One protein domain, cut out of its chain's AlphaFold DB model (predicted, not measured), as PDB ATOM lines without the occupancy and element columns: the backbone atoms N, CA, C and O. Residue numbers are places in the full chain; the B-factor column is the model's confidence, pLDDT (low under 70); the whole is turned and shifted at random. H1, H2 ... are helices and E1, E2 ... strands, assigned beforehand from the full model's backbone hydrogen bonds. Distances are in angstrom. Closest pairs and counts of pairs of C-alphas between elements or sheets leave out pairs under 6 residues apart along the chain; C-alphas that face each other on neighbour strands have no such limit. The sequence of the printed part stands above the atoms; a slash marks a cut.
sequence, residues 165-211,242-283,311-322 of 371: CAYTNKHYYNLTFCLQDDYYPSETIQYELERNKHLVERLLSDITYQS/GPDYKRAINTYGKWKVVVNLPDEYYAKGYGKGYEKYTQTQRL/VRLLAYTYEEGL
ATOM      1  N   CYS A 165      -4.534  12.666 -29.056       84.50
ATOM      2  CA  CYS A 165      -3.372  12.692 -28.166       84.50
ATOM      3  C   CYS A 165      -2.830  14.104 -27.861       84.50
ATOM      4  O   CYS A 165      -2.309  14.345 -26.773       84.50
ATOM      5  N   ALA A 166      -2.964  15.054 -28.792       85.38
ATOM      6  CA  ALA A 166      -2.563  16.449 -28.595       85.38
ATOM      7  C   ALA A 166      -3.734  17.331 -28.135       85.38
ATOM      8  O   ALA A 166      -3.523  18.408 -27.575       85.38
ATOM      9  N   TYR A 167      -4.973  16.890 -28.361       82.12
ATOM     10  CA  TYR A 167      -6.171  17.649 -28.035       82.12
ATOM     11  C   TYR A 167      -6.349  17.817 -26.522       82.12
ATOM     12  O   TYR A 167      -6.584  18.934 -26.060       82.12
ATOM     13  N   THR A 168      -6.152  16.746 -25.747       69.94
ATOM     14  CA  THR A 168      -6.359  16.726 -24.285       69.94
ATOM     15  C   THR A 168      -5.536  17.785 -23.547       69.94
ATOM     16  O   THR A 168      -6.004  18.374 -22.575       69.94
ATOM     17  N   ASN A 169      -4.338  18.101 -24.048       64.81
ATOM     18  CA  ASN A 169      -3.425  19.065 -23.426       64.81
ATOM     19  C   ASN A 169      -3.391  20.434 -24.116       64.81
ATOM     20  O   ASN A 169      -2.698  21.333 -23.637       64.81
ATOM     21  N   LYS A 170      -4.169  20.627 -25.191       70.06
ATOM     22  CA  LYS A 170      -4.159  21.841 -26.025       70.06
ATOM     23  C   LYS A 170      -4.383  23.135 -25.231       70.06
ATOM     24  O   LYS A 170      -3.898  24.191 -25.625       70.06
ATOM     25  N   HIS A 171      -5.134  23.062 -24.133       63.50
ATOM     26  CA  HIS A 171      -5.459  24.220 -23.296       63.50
ATOM     27  C   HIS A 171      -4.319  24.657 -22.365       63.50
ATOM     28  O   HIS A 171      -4.285  25.818 -21.971       63.50
ATOM     29  N   TYR A 172      -3.395  23.753 -22.032       59.41
ATOM     30  CA  TYR A 172      -2.287  24.014 -21.107       59.41
ATOM     31  C   TYR A 172      -0.973  24.239 -21.851       59.41
ATOM     32  O   TYR A 172      -0.195  25.126 -21.507       59.41
ATOM     33  N   TYR A 173      -0.758  23.465 -22.914       66.00
ATOM     34  CA  TYR A 173       0.425  23.537 -23.753       66.00
ATOM     35  C   TYR A 173      -0.010  23.428 -25.212       66.00
ATOM     36  O   TYR A 173      -0.798  22.555 -25.573       66.00
ATOM     37  N   ASN A 174       0.527  24.290 -26.078       72.25
ATOM     38  CA  ASN A 174       0.359  24.129 -27.521       72.25
ATOM     39  C   ASN A 174       1.264  22.981 -27.995       72.25
ATOM     40  O   ASN A 174       2.350  23.208 -28.528       72.25
ATOM     41  N   LEU A 175       0.865  21.752 -27.664       77.31
ATOM     42  CA  LEU A 175       1.652  20.546 -27.879       77.31
ATOM     43  C   LEU A 175       1.781  20.287 -29.380       77.31
ATOM     44  O   LEU A 175       0.795  20.146 -30.100       77.31
ATOM     45  N   THR A 176       3.025  20.247 -29.845       86.38
ATOM     46  CA  THR A 176       3.383  20.075 -31.257       86.38
ATOM     47  C   THR A 176       3.696  18.622 -31.614       86.38
ATOM     48  O   THR A 176       4.090  18.334 -32.740       86.38
ATOM     49  N   PHE A 177       3.540  17.697 -30.666       88.25
ATOM     50  CA  PHE A 177       3.845  16.278 -30.820       88.25
ATOM     51  C   PHE A 177       2.984  15.416 -29.892       88.25
ATOM     52  O   PHE A 177       2.319  15.927 -29.002       88.25
ATOM     53  N   CYS A 178       2.990  14.105 -30.109       86.75
ATOM     54  CA  CYS A 178       2.360  13.109 -29.257       86.75
ATOM     55  C   CYS A 178       3.350  11.990 -28.966       86.75
ATOM     56  O   CYS A 178       3.916  11.406 -29.890       86.75
ATOM     57  N   LEU A 179       3.513  11.682 -27.684       83.25
ATOM     58  CA  LEU A 179       4.316  10.562 -27.193       83.25
ATOM     59  C   LEU A 179       3.541   9.240 -27.183       83.25
ATOM     60  O   LEU A 179       4.105   8.167 -27.347       83.25
ATOM     61  N   GLN A 180       2.232   9.326 -26.978       80.19
ATOM     62  CA  GLN A 180       1.312   8.201 -27.027       80.19
ATOM     63  C   GLN A 180       0.210   8.542 -28.018       80.19
ATOM     64  O   GLN A 180      -0.180   9.703 -28.144       80.19
ATOM     65  N   ASP A 181      -0.246   7.539 -28.749       84.44
ATOM     66  CA  ASP A 181      -1.320   7.671 -29.720       84.44
ATOM     67  C   ASP A 181      -2.042   6.331 -29.830       84.44
ATOM     68  O   ASP A 181      -1.525   5.386 -30.426       84.44
ATOM     69  N   ASP A 182      -3.238   6.264 -29.251       83.56
ATOM     70  CA  ASP A 182      -4.077   5.062 -29.257       83.56
ATOM     71  C   ASP A 182      -4.511   4.671 -30.678       83.56
ATOM     72  O   ASP A 182      -4.828   3.515 -30.948       83.56
ATOM     73  N   TYR A 183      -4.474   5.628 -31.612       86.81
ATOM     74  CA  TYR A 183      -4.817   5.445 -33.020       86.81
ATOM     75  C   TYR A 183      -3.577   5.408 -33.922       86.81
ATOM     76  O   TYR A 183      -3.649   5.740 -35.111       86.81
ATOM     77  N   TYR A 184      -2.417   5.034 -33.375       88.88
ATOM     78  CA  TYR A 184      -1.193   4.912 -34.158       88.88
ATOM     79  C   TYR A 184      -1.308   3.758 -35.177       88.88
ATOM     80  O   TYR A 184      -1.563   2.614 -34.784       88.88
ATOM     81  N   PRO A 185      -1.101   4.007 -36.486       91.50
ATOM     82  CA  PRO A 185      -1.415   3.040 -37.539       91.50
ATOM     83  C   PRO A 185      -0.308   1.989 -37.728       91.50
ATOM     84  O   PRO A 185       0.323   1.907 -38.780       91.50
ATOM     85  N   SER A 186      -0.068   1.173 -36.701       86.62
ATOM     86  CA  SER A 186       1.051   0.217 -36.648       86.62
ATOM     87  C   SER A 186       1.091  -0.739 -37.846       86.62
ATOM     88  O   SER A 186       2.155  -0.932 -38.432       86.62
ATOM     89  N   GLU A 187      -0.058  -1.294 -38.244       85.44
ATOM     90  CA  GLU A 187      -0.160  -2.237 -39.371       85.44
ATOM     91  C   GLU A 187       0.211  -1.584 -40.708       85.44
ATOM     92  O   GLU A 187       0.951  -2.156 -41.506       85.44
ATOM     93  N   THR A 188      -0.252  -0.351 -40.939       90.81
ATOM     94  CA  THR A 188       0.098   0.429 -42.132       90.81
ATOM     95  C   THR A 188       1.590   0.725 -42.172       90.81
ATOM     96  O   THR A 188       2.232   0.505 -43.195       90.81
ATOM     97  N   ILE A 189       2.166   1.188 -41.059       89.81
ATOM     98  CA  ILE A 189       3.601   1.483 -40.990       89.81
ATOM     99  C   ILE A 189       4.429   0.230 -41.268       89.81
ATOM    100  O   ILE A 189       5.387   0.293 -42.036       89.81
ATOM    101  N   GLN A 190       4.043  -0.914 -40.702       85.56
ATOM    102  CA  GLN A 190       4.703  -2.184 -40.983       85.56
ATOM    103  C   GLN A 190       4.642  -2.526 -42.473       85.56
ATOM    104  O   GLN A 190       5.679  -2.791 -43.082       85.56
ATOM    105  N   TYR A 191       3.445  -2.494 -43.062       88.31
ATOM    106  CA  TYR A 191       3.252  -2.807 -44.474       88.31
ATOM    107  C   TYR A 191       4.131  -1.926 -45.371       88.31
ATOM    108  O   TYR A 191       4.799  -2.420 -46.282       88.31
ATOM    109  N   GLU A 192       4.193  -0.625 -45.087       90.38
ATOM    110  CA  GLU A 192       5.006   0.310 -45.864       90.38
ATOM    111  C   GLU A 192       6.511   0.086 -45.676       90.38
ATOM    112  O   GLU A 192       7.259   0.150 -46.656       90.38
ATOM    113  N   LEU A 193       6.968  -0.213 -44.455       88.19
ATOM    114  CA  LEU A 193       8.369  -0.555 -44.184       88.19
ATOM    115  C   LEU A 193       8.778  -1.846 -44.908       88.19
ATOM    116  O   LEU A 193       9.877  -1.930 -45.457       88.19
ATOM    117  N   GLU A 194       7.893  -2.846 -44.942       86.06
ATOM    118  CA  GLU A 194       8.124  -4.131 -45.607       86.06
ATOM    119  C   GLU A 194       8.187  -4.006 -47.122       86.06
ATOM    120  O   GLU A 194       9.074  -4.582 -47.758       86.06
ATOM    121  N   ARG A 195       7.258  -3.239 -47.691       89.12
ATOM    122  CA  ARG A 195       7.150  -3.030 -49.132       89.12
ATOM    123  C   ARG A 195       8.282  -2.161 -49.677       89.12
ATOM    124  O   ARG A 195       8.735  -2.396 -50.795       89.12
ATOM    125  N   ASN A 196       8.750  -1.183 -48.902       89.44
ATOM    126  CA  ASN A 196       9.674  -0.149 -49.374       89.44
ATOM    127  C   ASN A 196      11.068  -0.224 -48.724       89.44
ATOM    128  O   ASN A 196      11.740   0.798 -48.598       89.44
ATOM    129  N   LYS A 197      11.548  -1.417 -48.339       86.56
ATOM    130  CA  LYS A 197      12.832  -1.599 -47.620       86.56
ATOM    131  C   LYS A 197      14.009  -0.822 -48.217       86.56
ATOM    132  O   LYS A 197      14.688  -0.108 -47.487       86.56
ATOM    133  N   HIS A 198      14.212  -0.903 -49.533       87.06
ATOM    134  CA  HIS A 198      15.312  -0.211 -50.218       87.06
ATOM    135  C   HIS A 198      15.182   1.316 -50.194       87.06
ATOM    136  O   HIS A 198      16.182   2.022 -50.071       87.06
ATOM    137  N   LEU A 199      13.954   1.836 -50.296       88.62
ATOM    138  CA  LEU A 199      13.706   3.269 -50.154       88.62
ATOM    139  C   LEU A 199      14.081   3.710 -48.741       88.62
ATOM    140  O   LEU A 199      14.810   4.680 -48.587       88.62
ATOM    141  N   VAL A 200      13.635   2.975 -47.723       87.19
ATOM    142  CA  VAL A 200      13.925   3.306 -46.324       87.19
ATOM    143  C   VAL A 200      15.426   3.243 -46.040       87.19
ATOM    144  O   VAL A 200      15.961   4.149 -45.417       87.19
ATOM    145  N   GLU A 201      16.133   2.233 -46.549       83.62
ATOM    146  CA  GLU A 201      17.599   2.156 -46.444       83.62
ATOM    147  C   GLU A 201      18.286   3.377 -47.063       83.62
ATOM    148  O   GLU A 201      19.231   3.907 -46.484       83.62
ATOM    149  N   ARG A 202      17.779   3.879 -48.194       86.50
ATOM    150  CA  ARG A 202      18.271   5.122 -48.795       86.50
ATOM    151  C   ARG A 202      17.935   6.348 -47.944       86.50
ATOM    152  O   ARG A 202      18.802   7.197 -47.756       86.50
ATOM    153  N   LEU A 203      16.709   6.445 -47.428       86.94
ATOM    154  CA  LEU A 203      16.264   7.572 -46.600       86.94
ATOM    155  C   LEU A 203      17.040   7.678 -45.281       86.94
ATOM    156  O   LEU A 203      17.195   8.785 -44.783       86.94
ATOM    157  N   LEU A 204      17.520   6.555 -44.742       83.50
ATOM    158  CA  LEU A 204      18.266   6.486 -43.479       83.50
ATOM    159  C   LEU A 204      19.789   6.354 -43.683       83.50
ATOM    160  O   LEU A 204      20.521   6.079 -42.733       83.50
ATOM    161  N   SER A 205      20.286   6.514 -44.914       81.25
ATOM    162  CA  SER A 205      21.703   6.284 -45.247       81.25
ATOM    163  C   SER A 205      22.663   7.323 -44.655       81.25
ATOM    164  O   SER A 205      23.848   7.043 -44.492       81.25
ATOM    165  N   ASP A 206      22.177   8.516 -44.310       71.69
ATOM    166  CA  ASP A 206      22.943   9.568 -43.635       71.69
ATOM    167  C   ASP A 206      23.022   9.366 -42.111       71.69
ATOM    168  O   ASP A 206      23.940   9.888 -41.476       71.69
ATOM    169  N   ILE A 207      22.108   8.584 -41.528       71.69
ATOM    170  CA  ILE A 207      22.023   8.328 -40.079       71.69
ATOM    171  C   ILE A 207      23.091   7.336 -39.618       71.69
ATOM    172  O   ILE A 207      23.613   7.463 -38.517       71.69
ATOM    173  N   THR A 208      23.484   6.374 -40.454       65.25
ATOM    174  CA  THR A 208      24.470   5.341 -40.078       65.25
ATOM    175  C   THR A 208      25.856   5.897 -39.743       65.25
ATOM    176  O   THR A 208      26.651   5.205 -39.110       65.25
ATOM    177  N   TYR A 209      26.136   7.141 -40.137       66.75
ATOM    178  CA  TYR A 209      27.381   7.856 -39.851       66.75
ATOM    179  C   TYR A 209      27.246   8.871 -38.695       66.75
ATOM    180  O   TYR A 209      28.223   9.510 -38.311       66.75
ATOM    181  N   GLN A 210      26.042   9.046 -38.143       73.81
ATOM    182  CA  GLN A 210      25.785   9.939 -37.014       73.81
ATOM    183  C   GLN A 210      25.974   9.169 -35.703       73.81
ATOM    184  O   GLN A 210      25.088   8.442 -35.263       73.81
ATOM    185  N   SER A 211      27.145   9.320 -35.090       77.25
ATOM    186  CA  SER A 211      27.471   8.816 -33.750       77.25
ATOM    187  C   SER A 211      28.233   9.878 -32.956       77.25
ATOM    188  O   SER A 211      28.736  10.833 -33.556       77.25
ATOM    189  N   GLY A 242       7.944   9.026 -23.040       43.34
ATOM    190  CA  GLY A 242       7.296   8.496 -24.225       43.34
ATOM    191  C   GLY A 242       8.392   7.856 -25.050       43.34
ATOM    192  O   GLY A 242       9.181   8.630 -25.586       43.34
ATOM    193  N   PRO A 243       8.504   6.518 -25.121       50.47
ATOM    194  CA  PRO A 243       9.625   5.881 -25.809       50.47
ATOM    195  C   PRO A 243       9.745   6.329 -27.266       50.47
ATOM    196  O   PRO A 243      10.839   6.354 -27.804       50.47
ATOM    197  N   ASP A 244       8.659   6.804 -27.869       63.16
ATOM    198  CA  ASP A 244       8.647   7.233 -29.249       63.16
ATOM    199  C   ASP A 244       7.628   8.346 -29.455       63.16
ATOM    200  O   ASP A 244       6.466   8.215 -29.069       63.16
ATOM    201  N   TYR A 245       7.991   9.411 -30.159       75.75
ATOM    202  CA  TYR A 245       6.974  10.273 -30.756       75.75
ATOM    203  C   TYR A 245       6.211   9.464 -31.812       75.75
ATOM    204  O   TYR A 245       6.802   8.836 -32.692       75.75
ATOM    205  N   LYS A 246       4.884   9.471 -31.713       87.75
ATOM    206  CA  LYS A 246       3.981   8.776 -32.639       87.75
ATOM    207  C   LYS A 246       3.371   9.731 -33.659       87.75
ATOM    208  O   LYS A 246       3.121   9.359 -34.806       87.75
ATOM    209  N   ARG A 247       3.179  10.995 -33.269       91.06
ATOM    210  CA  ARG A 247       2.745  12.079 -34.161       91.06
ATOM    211  C   ARG A 247       3.483  13.362 -33.849       91.06
ATOM    212  O   ARG A 247       3.784  13.635 -32.691       91.06
ATOM    213  N   ALA A 248       3.716  14.178 -34.863       92.06
ATOM    214  CA  ALA A 248       4.254  15.517 -34.682       92.06
ATOM    215  C   ALA A 248       3.792  16.452 -35.795       92.06
ATOM    216  O   ALA A 248       3.445  16.011 -36.892       92.06
ATOM    217  N   ILE A 249       3.767  17.748 -35.494       92.06
ATOM    218  CA  ILE A 249       3.524  18.789 -36.481       92.06
ATOM    219  C   ILE A 249       4.838  19.106 -37.200       92.06
ATOM    220  O   ILE A 249       5.866  19.385 -36.572       92.06
ATOM    221  N   ASN A 250       4.816  19.043 -38.524       94.12
ATOM    222  CA  ASN A 250       5.968  19.430 -39.323       94.12
ATOM    223  C   ASN A 250       6.102  20.963 -39.410       94.12
ATOM    224  O   ASN A 250       5.259  21.726 -38.923       94.12
ATOM    225  N   THR A 251       7.156  21.436 -40.071       93.12
ATOM    226  CA  THR A 251       7.400  22.873 -40.297       93.12
ATOM    227  C   THR A 251       6.318  23.572 -41.128       93.12
ATOM    228  O   THR A 251       6.188  24.792 -41.042       93.12
ATOM    229  N   TYR A 252       5.502  22.817 -41.869       92.62
ATOM    230  CA  TYR A 252       4.361  23.314 -42.644       92.62
ATOM    231  C   TYR A 252       3.043  23.345 -41.853       92.62
ATOM    232  O   TYR A 252       1.990  23.655 -42.416       92.62
ATOM    233  N   GLY A 253       3.063  23.015 -40.559       92.12
ATOM    234  CA  GLY A 253       1.865  23.027 -39.722       92.12
ATOM    235  C   GLY A 253       0.938  21.825 -39.938       92.12
ATOM    236  O   GLY A 253      -0.243  21.898 -39.602       92.12
ATOM    237  N   LYS A 254       1.440  20.731 -40.521       94.56
ATOM    238  CA  LYS A 254       0.687  19.499 -40.785       94.56
ATOM    239  C   LYS A 254       1.078  18.412 -39.794       94.56
ATOM    240  O   LYS A 254       2.260  18.169 -39.571       94.56
ATOM    241  N   TRP A 255       0.085  17.741 -39.224       93.75
ATOM    242  CA  TRP A 255       0.290  16.565 -38.392       93.75
ATOM    243  C   TRP A 255       0.712  15.385 -39.261       93.75
ATOM    244  O   TRP A 255       0.035  15.021 -40.222       93.75
ATOM    245  N   LYS A 256       1.841  14.779 -38.912       95.56
ATOM    246  CA  LYS A 256       2.401  13.610 -39.587       95.56
ATOM    247  C   LYS A 256       2.471  12.445 -38.605       95.56
ATOM    248  O   LYS A 256       2.669  12.654 -37.405       95.56
ATOM    249  N   VAL A 257       2.282  11.228 -39.110       94.50
ATOM    250  CA  VAL A 257       2.605  10.015 -38.352       94.50
ATOM    251  C   VAL A 257       4.111   9.866 -38.397       94.50
ATOM    252  O   VAL A 257       4.693   9.895 -39.478       94.50
ATOM    253  N   VAL A 258       4.744   9.730 -37.240       93.44
ATOM    254  CA  VAL A 258       6.186   9.537 -37.199       93.44
ATOM    255  C   VAL A 258       6.493   8.064 -37.009       93.44
ATOM    256  O   VAL A 258       5.880   7.405 -36.174       93.44
ATOM    257  N   VAL A 259       7.405   7.542 -37.824       91.25
ATOM    258  CA  VAL A 259       7.650   6.106 -37.941       91.25
ATOM    259  C   VAL A 259       8.447   5.618 -36.743       91.25
ATOM    260  O   VAL A 259       9.667   5.695 -36.735       91.25
ATOM    261  N   ASN A 260       7.735   5.112 -35.746       84.19
ATOM    262  CA  ASN A 260       8.287   4.443 -34.580       84.19
ATOM    263  C   ASN A 260       7.354   3.297 -34.184       84.19
ATOM    264  O   ASN A 260       6.239   3.532 -33.705       84.19
ATOM    265  N   LEU A 261       7.750   2.045 -34.410       74.50
ATOM    266  CA  LEU A 261       6.925   0.899 -34.013       74.50
ATOM    267  C   LEU A 261       6.912   0.767 -32.478       74.50
ATOM    268  O   LEU A 261       7.944   0.972 -31.856       74.50
ATOM    269  N   PRO A 262       5.762   0.490 -31.839       65.75
ATOM    270  CA  PRO A 262       5.662   0.485 -30.378       65.75
ATOM    271  C   PRO A 262       6.426  -0.674 -29.720       65.75
ATOM    272  O   PRO A 262       6.488  -1.773 -30.262       65.75
ATOM    273  N   ASP A 263       6.908  -0.476 -28.493       60.25
ATOM    274  CA  ASP A 263       7.598  -1.503 -27.690       60.25
ATOM    275  C   ASP A 263       6.809  -2.815 -27.543       60.25
ATOM    276  O   ASP A 263       7.371  -3.913 -27.599       60.25
ATOM    277  N   GLU A 264       5.483  -2.728 -27.423       61.16
ATOM    278  CA  GLU A 264       4.591  -3.894 -27.362       61.16
ATOM    279  C   GLU A 264       4.681  -4.781 -28.612       61.16
ATOM    280  O   GLU A 264       4.461  -5.993 -28.547       61.16
ATOM    281  N   TYR A 265       5.023  -4.188 -29.755       64.88
ATOM    282  CA  TYR A 265       5.230  -4.893 -31.013       64.88
ATOM    283  C   TYR A 265       6.541  -5.693 -30.994       64.88
ATOM    284  O   TYR A 265       6.558  -6.871 -31.367       64.88
ATOM    285  N   TYR A 266       7.623  -5.110 -30.465       62.78
ATOM    286  CA  TYR A 266       8.878  -5.830 -30.226       62.78
ATOM    287  C   TYR A 266       8.686  -6.971 -29.216       62.78
ATOM    288  O   TYR A 266       9.159  -8.085 -29.442       62.78
ATOM    289  N   ALA A 267       7.919  -6.735 -28.145       56.88
ATOM    290  CA  ALA A 267       7.645  -7.724 -27.103       56.88
ATOM    291  C   ALA A 267       6.873  -8.960 -27.604       56.88
ATOM    292  O   ALA A 267       7.052 -10.055 -27.070       56.88
ATOM    293  N   LYS A 268       6.049  -8.806 -28.648       62.25
ATOM    294  CA  LYS A 268       5.310  -9.903 -29.299       62.25
ATOM    295  C   LYS A 268       6.152 -10.685 -30.322       62.25
ATOM    296  O   LYS A 268       5.646 -11.605 -30.954       62.25
ATOM    297  N   GLY A 269       7.431 -10.337 -30.490       59.88
ATOM    298  CA  GLY A 269       8.346 -10.989 -31.432       59.88
ATOM    299  C   GLY A 269       8.202 -10.520 -32.883       59.88
ATOM    300  O   GLY A 269       8.988 -10.946 -33.728       59.88
ATOM    301  N   TYR A 270       7.260  -9.616 -33.171       57.19
ATOM    302  CA  TYR A 270       7.042  -9.055 -34.508       57.19
ATOM    303  C   TYR A 270       8.066  -7.972 -34.882       57.19
ATOM    304  O   TYR A 270       8.283  -7.700 -36.058       57.19
ATOM    305  N   GLY A 271       8.739  -7.378 -33.890       56.28
ATOM    306  CA  GLY A 271       9.752  -6.337 -34.097       56.28
ATOM    307  C   GLY A 271      11.161  -6.830 -34.438       56.28
ATOM    308  O   GLY A 271      12.047  -6.003 -34.642       56.28
ATOM    309  N   LYS A 272      11.394  -8.148 -34.518       58.50
ATOM    310  CA  LYS A 272      12.722  -8.698 -34.824       58.50
ATOM    311  C   LYS A 272      13.149  -8.309 -36.245       58.50
ATOM    312  O   LYS A 272      12.530  -8.743 -37.213       58.50
ATOM    313  N   GLY A 273      14.212  -7.519 -36.374       62.97
ATOM    314  CA  GLY A 273      14.691  -6.936 -37.635       62.97
ATOM    315  C   GLY A 273      14.205  -5.504 -37.910       62.97
ATOM    316  O   GLY A 273      14.655  -4.895 -38.885       62.97
ATOM    317  N   TYR A 274      13.325  -4.958 -37.062       63.12
ATOM    318  CA  TYR A 274      12.836  -3.577 -37.134       63.12
ATOM    319  C   TYR A 274      13.437  -2.673 -36.054       63.12
ATOM    320  O   TYR A 274      13.049  -1.514 -35.939       63.12
ATOM    321  N   GLU A 275      14.385  -3.166 -35.252       64.06
ATOM    322  CA  GLU A 275      15.033  -2.392 -34.185       64.06
ATOM    323  C   GLU A 275      15.757  -1.158 -34.753       64.06
ATOM    324  O   GLU A 275      15.801  -0.107 -34.118       64.06
ATOM    325  N   LYS A 276      16.228  -1.257 -36.005       66.31
ATOM    326  CA  LYS A 276      16.852  -0.161 -36.765       66.31
ATOM    327  C   LYS A 276      15.911   0.989 -37.150       66.31
ATOM    328  O   LYS A 276      16.383   1.982 -37.687       66.31
ATOM    329  N   TYR A 277      14.601   0.844 -36.945       71.25
ATOM    330  CA  TYR A 277      13.601   1.862 -37.297       71.25
ATOM    331  C   TYR A 277      13.024   2.572 -36.070       71.25
ATOM    332  O   TYR A 277      11.949   3.164 -36.151       71.25
ATOM    333  N   THR A 278      13.726   2.497 -34.942       75.94
ATOM    334  CA  THR A 278      13.451   3.335 -33.778       75.94
ATOM    335  C   THR A 278      14.116   4.689 -33.977       75.94
ATOM    336  O   THR A 278      15.263   4.791 -34.410       75.94
ATOM    337  N   GLN A 279      13.366   5.745 -33.707       81.31
ATOM    338  CA  GLN A 279      13.837   7.110 -33.775       81.31
ATOM    339  C   GLN A 279      13.542   7.757 -32.422       81.31
ATOM    340  O   GLN A 279      12.391   8.028 -32.071       81.31
ATOM    341  N   THR A 280      14.602   7.987 -31.655       77.19
ATOM    342  CA  THR A 280      14.529   8.557 -30.310       77.19
ATOM    343  C   THR A 280      15.003  10.001 -30.346       77.19
ATOM    344  O   THR A 280      16.005  10.320 -30.981       77.19
ATOM    345  N   GLN A 281      14.283  10.889 -29.658       77.94
ATOM    346  CA  GLN A 281      14.670  12.289 -29.511       77.94
ATOM    347  C   GLN A 281      14.529  12.723 -28.061       77.94
ATOM    348  O   GLN A 281      13.493  12.500 -27.434       77.94
ATOM    349  N   ARG A 282      15.571  13.372 -27.538       78.06
ATOM    350  CA  ARG A 282      15.538  13.982 -26.210       78.06
ATOM    351  C   ARG A 282      14.725  15.269 -26.275       78.06
ATOM    352  O   ARG A 282      15.034  16.168 -27.057       78.06
ATOM    353  N   LEU A 283      13.698  15.349 -25.437       81.62
ATOM    354  CA  LEU A 283      12.818  16.506 -25.347       81.62
ATOM    355  C   LEU A 283      13.025  17.216 -24.016       81.62
ATOM    356  O   LEU A 283      13.015  16.585 -22.962       81.62
ATOM    357  N   VAL A 311      14.333  18.833 -36.259       88.88
ATOM    358  CA  VAL A 311      14.825  17.462 -36.350       88.88
ATOM    359  C   VAL A 311      14.207  16.801 -37.574       88.88
ATOM    360  O   VAL A 311      12.998  16.904 -37.788       88.88
ATOM    361  N   ARG A 312      15.038  16.138 -38.384       91.31
ATOM    362  CA  ARG A 312      14.601  15.362 -39.549       91.31
ATOM    363  C   ARG A 312      14.246  13.952 -39.106       91.31
ATOM    364  O   ARG A 312      15.108  13.266 -38.573       91.31
ATOM    365  N   LEU A 313      13.003  13.536 -39.328       90.75
ATOM    366  CA  LEU A 313      12.492  12.236 -38.900       90.75
ATOM    367  C   LEU A 313      11.798  11.530 -40.063       90.75
ATOM    368  O   LEU A 313      11.166  12.174 -40.904       90.75
ATOM    369  N   LEU A 314      11.891  10.202 -40.089       92.44
ATOM    370  CA  LEU A 314      11.111   9.357 -40.982       92.44
ATOM    371  C   LEU A 314       9.641   9.411 -40.565       92.44
ATOM    372  O   LEU A 314       9.283   9.084 -39.431       92.44
ATOM    373  N   ALA A 315       8.801   9.826 -41.499       94.62
ATOM    374  CA  ALA A 315       7.380  10.037 -41.329       94.62
ATOM    375  C   ALA A 315       6.582   9.275 -42.392       94.62
ATOM    376  O   ALA A 315       7.108   8.832 -43.414       94.62
ATOM    377  N   TYR A 316       5.289   9.128 -42.124       95.31
ATOM    378  CA  TYR A 316       4.318   8.534 -43.024       95.31
ATOM    379  C   TYR A 316       3.129   9.470 -43.235       95.31
ATOM    380  O   TYR A 316       2.575  10.029 -42.282       95.31
ATOM    381  N   THR A 317       2.698   9.573 -44.489       95.25
ATOM    382  CA  THR A 317       1.392  10.107 -44.881       95.25
ATOM    383  C   THR A 317       0.763   9.222 -45.938       95.25
ATOM    384  O   THR A 317       1.452   8.524 -46.679       95.25
ATOM    385  N   TYR A 318      -0.560   9.294 -46.056       92.12
ATOM    386  CA  TYR A 318      -1.263   8.598 -47.130       92.12
ATOM    387  C   TYR A 318      -0.977   9.205 -48.518       92.12
ATOM    388  O   TYR A 318      -1.169   8.524 -49.521       92.12
ATOM    389  N   GLU A 319      -0.536  10.469 -48.582       92.06
ATOM    390  CA  GLU A 319      -0.237  11.184 -49.833       92.06
ATOM    391  C   GLU A 319       1.175  10.886 -50.353       92.06
ATOM    392  O   GLU A 319       1.358  10.689 -51.551       92.06
ATOM    393  N   GLU A 320       2.170  10.842 -49.462       92.88
ATOM    394  CA  GLU A 320       3.595  10.757 -49.826       92.88
ATOM    395  C   GLU A 320       4.203   9.385 -49.497       92.88
ATOM    396  O   GLU A 320       5.322   9.088 -49.908       92.88
ATOM    397  N   GLY A 321       3.492   8.534 -48.751       93.94
ATOM    398  CA  GLY A 321       4.053   7.300 -48.210       93.94
ATOM    399  C   GLY A 321       5.147   7.591 -47.181       93.94
ATOM    400  O   GLY A 321       5.033   8.528 -46.387       93.94
ATOM    401  N   LEU A 322       6.205   6.775 -47.174       93.88
ATOM    402  CA  LEU A 322       7.371   6.964 -46.303       93.88
ATOM    403  C   LEU A 322       8.299   8.056 -46.849       93.88
ATOM    404  O   LEU A 322       8.780   7.961 -47.976       93.88
TER     405      LEU A 322
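Overview. This is residues 165 to 211, 242 to 283 and 311 to 322 of the 371 residues of the protein "Spaetzle domain-containing protein" of Tigriopus californicus (UniProt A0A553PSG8). Little regular structure: a small antiparallel sheet, E1, E2, E3 in order, is grazed by H1, with H2 turning a corner after H1 and H3 away from the sheet; residues 165 to 185 and 268 to 283 are long stretches with no named element, and residues 168 to 173 stick out. The 101 printed residues have three named helices and three named strands, in the order H1, H2, E1, E2, H3, E3; the class is mixed, with 36 residues in named elements. The whole is compact, radius of gyration of the C-alphas 13.9 A, spanning 41 by 31 by 30 A.

Arrangement. Start at H1, residues 186 to 195; H2, residues 197 to 203, is close but not clearly touching, closest C-alphas Leu 193 and Val 200, 7.1 A. E1, residues 247 to 249, and E2, residues 255 to 258, form a hairpin: N 256 and O 248, 2.9 A. H3, residues 263 to 267, is apart from H1. E3, residues 311 to 317, is E2's antiparallel neighbour: N 316 and O 257, 2.8 A. In H1, H2 and H3 every O i to N i+4 pair is within hydrogen-bond range.

Along the chain. Find C-alpha 186 at (1.051, 0.217, -36.648); H1 runs 14.3 A. E3 runs 17.5 A to C-alpha 317 at (1.392, 10.107, -44.881).

Size, cuts and confidence. The printed part has two cuts: C-alphas 211 and 242 are 22.3 A apart across the first, and C-alphas 283 and 311 are 11.2 A apart across the second. Residues 262 to 276 are among those under pLDDT 70.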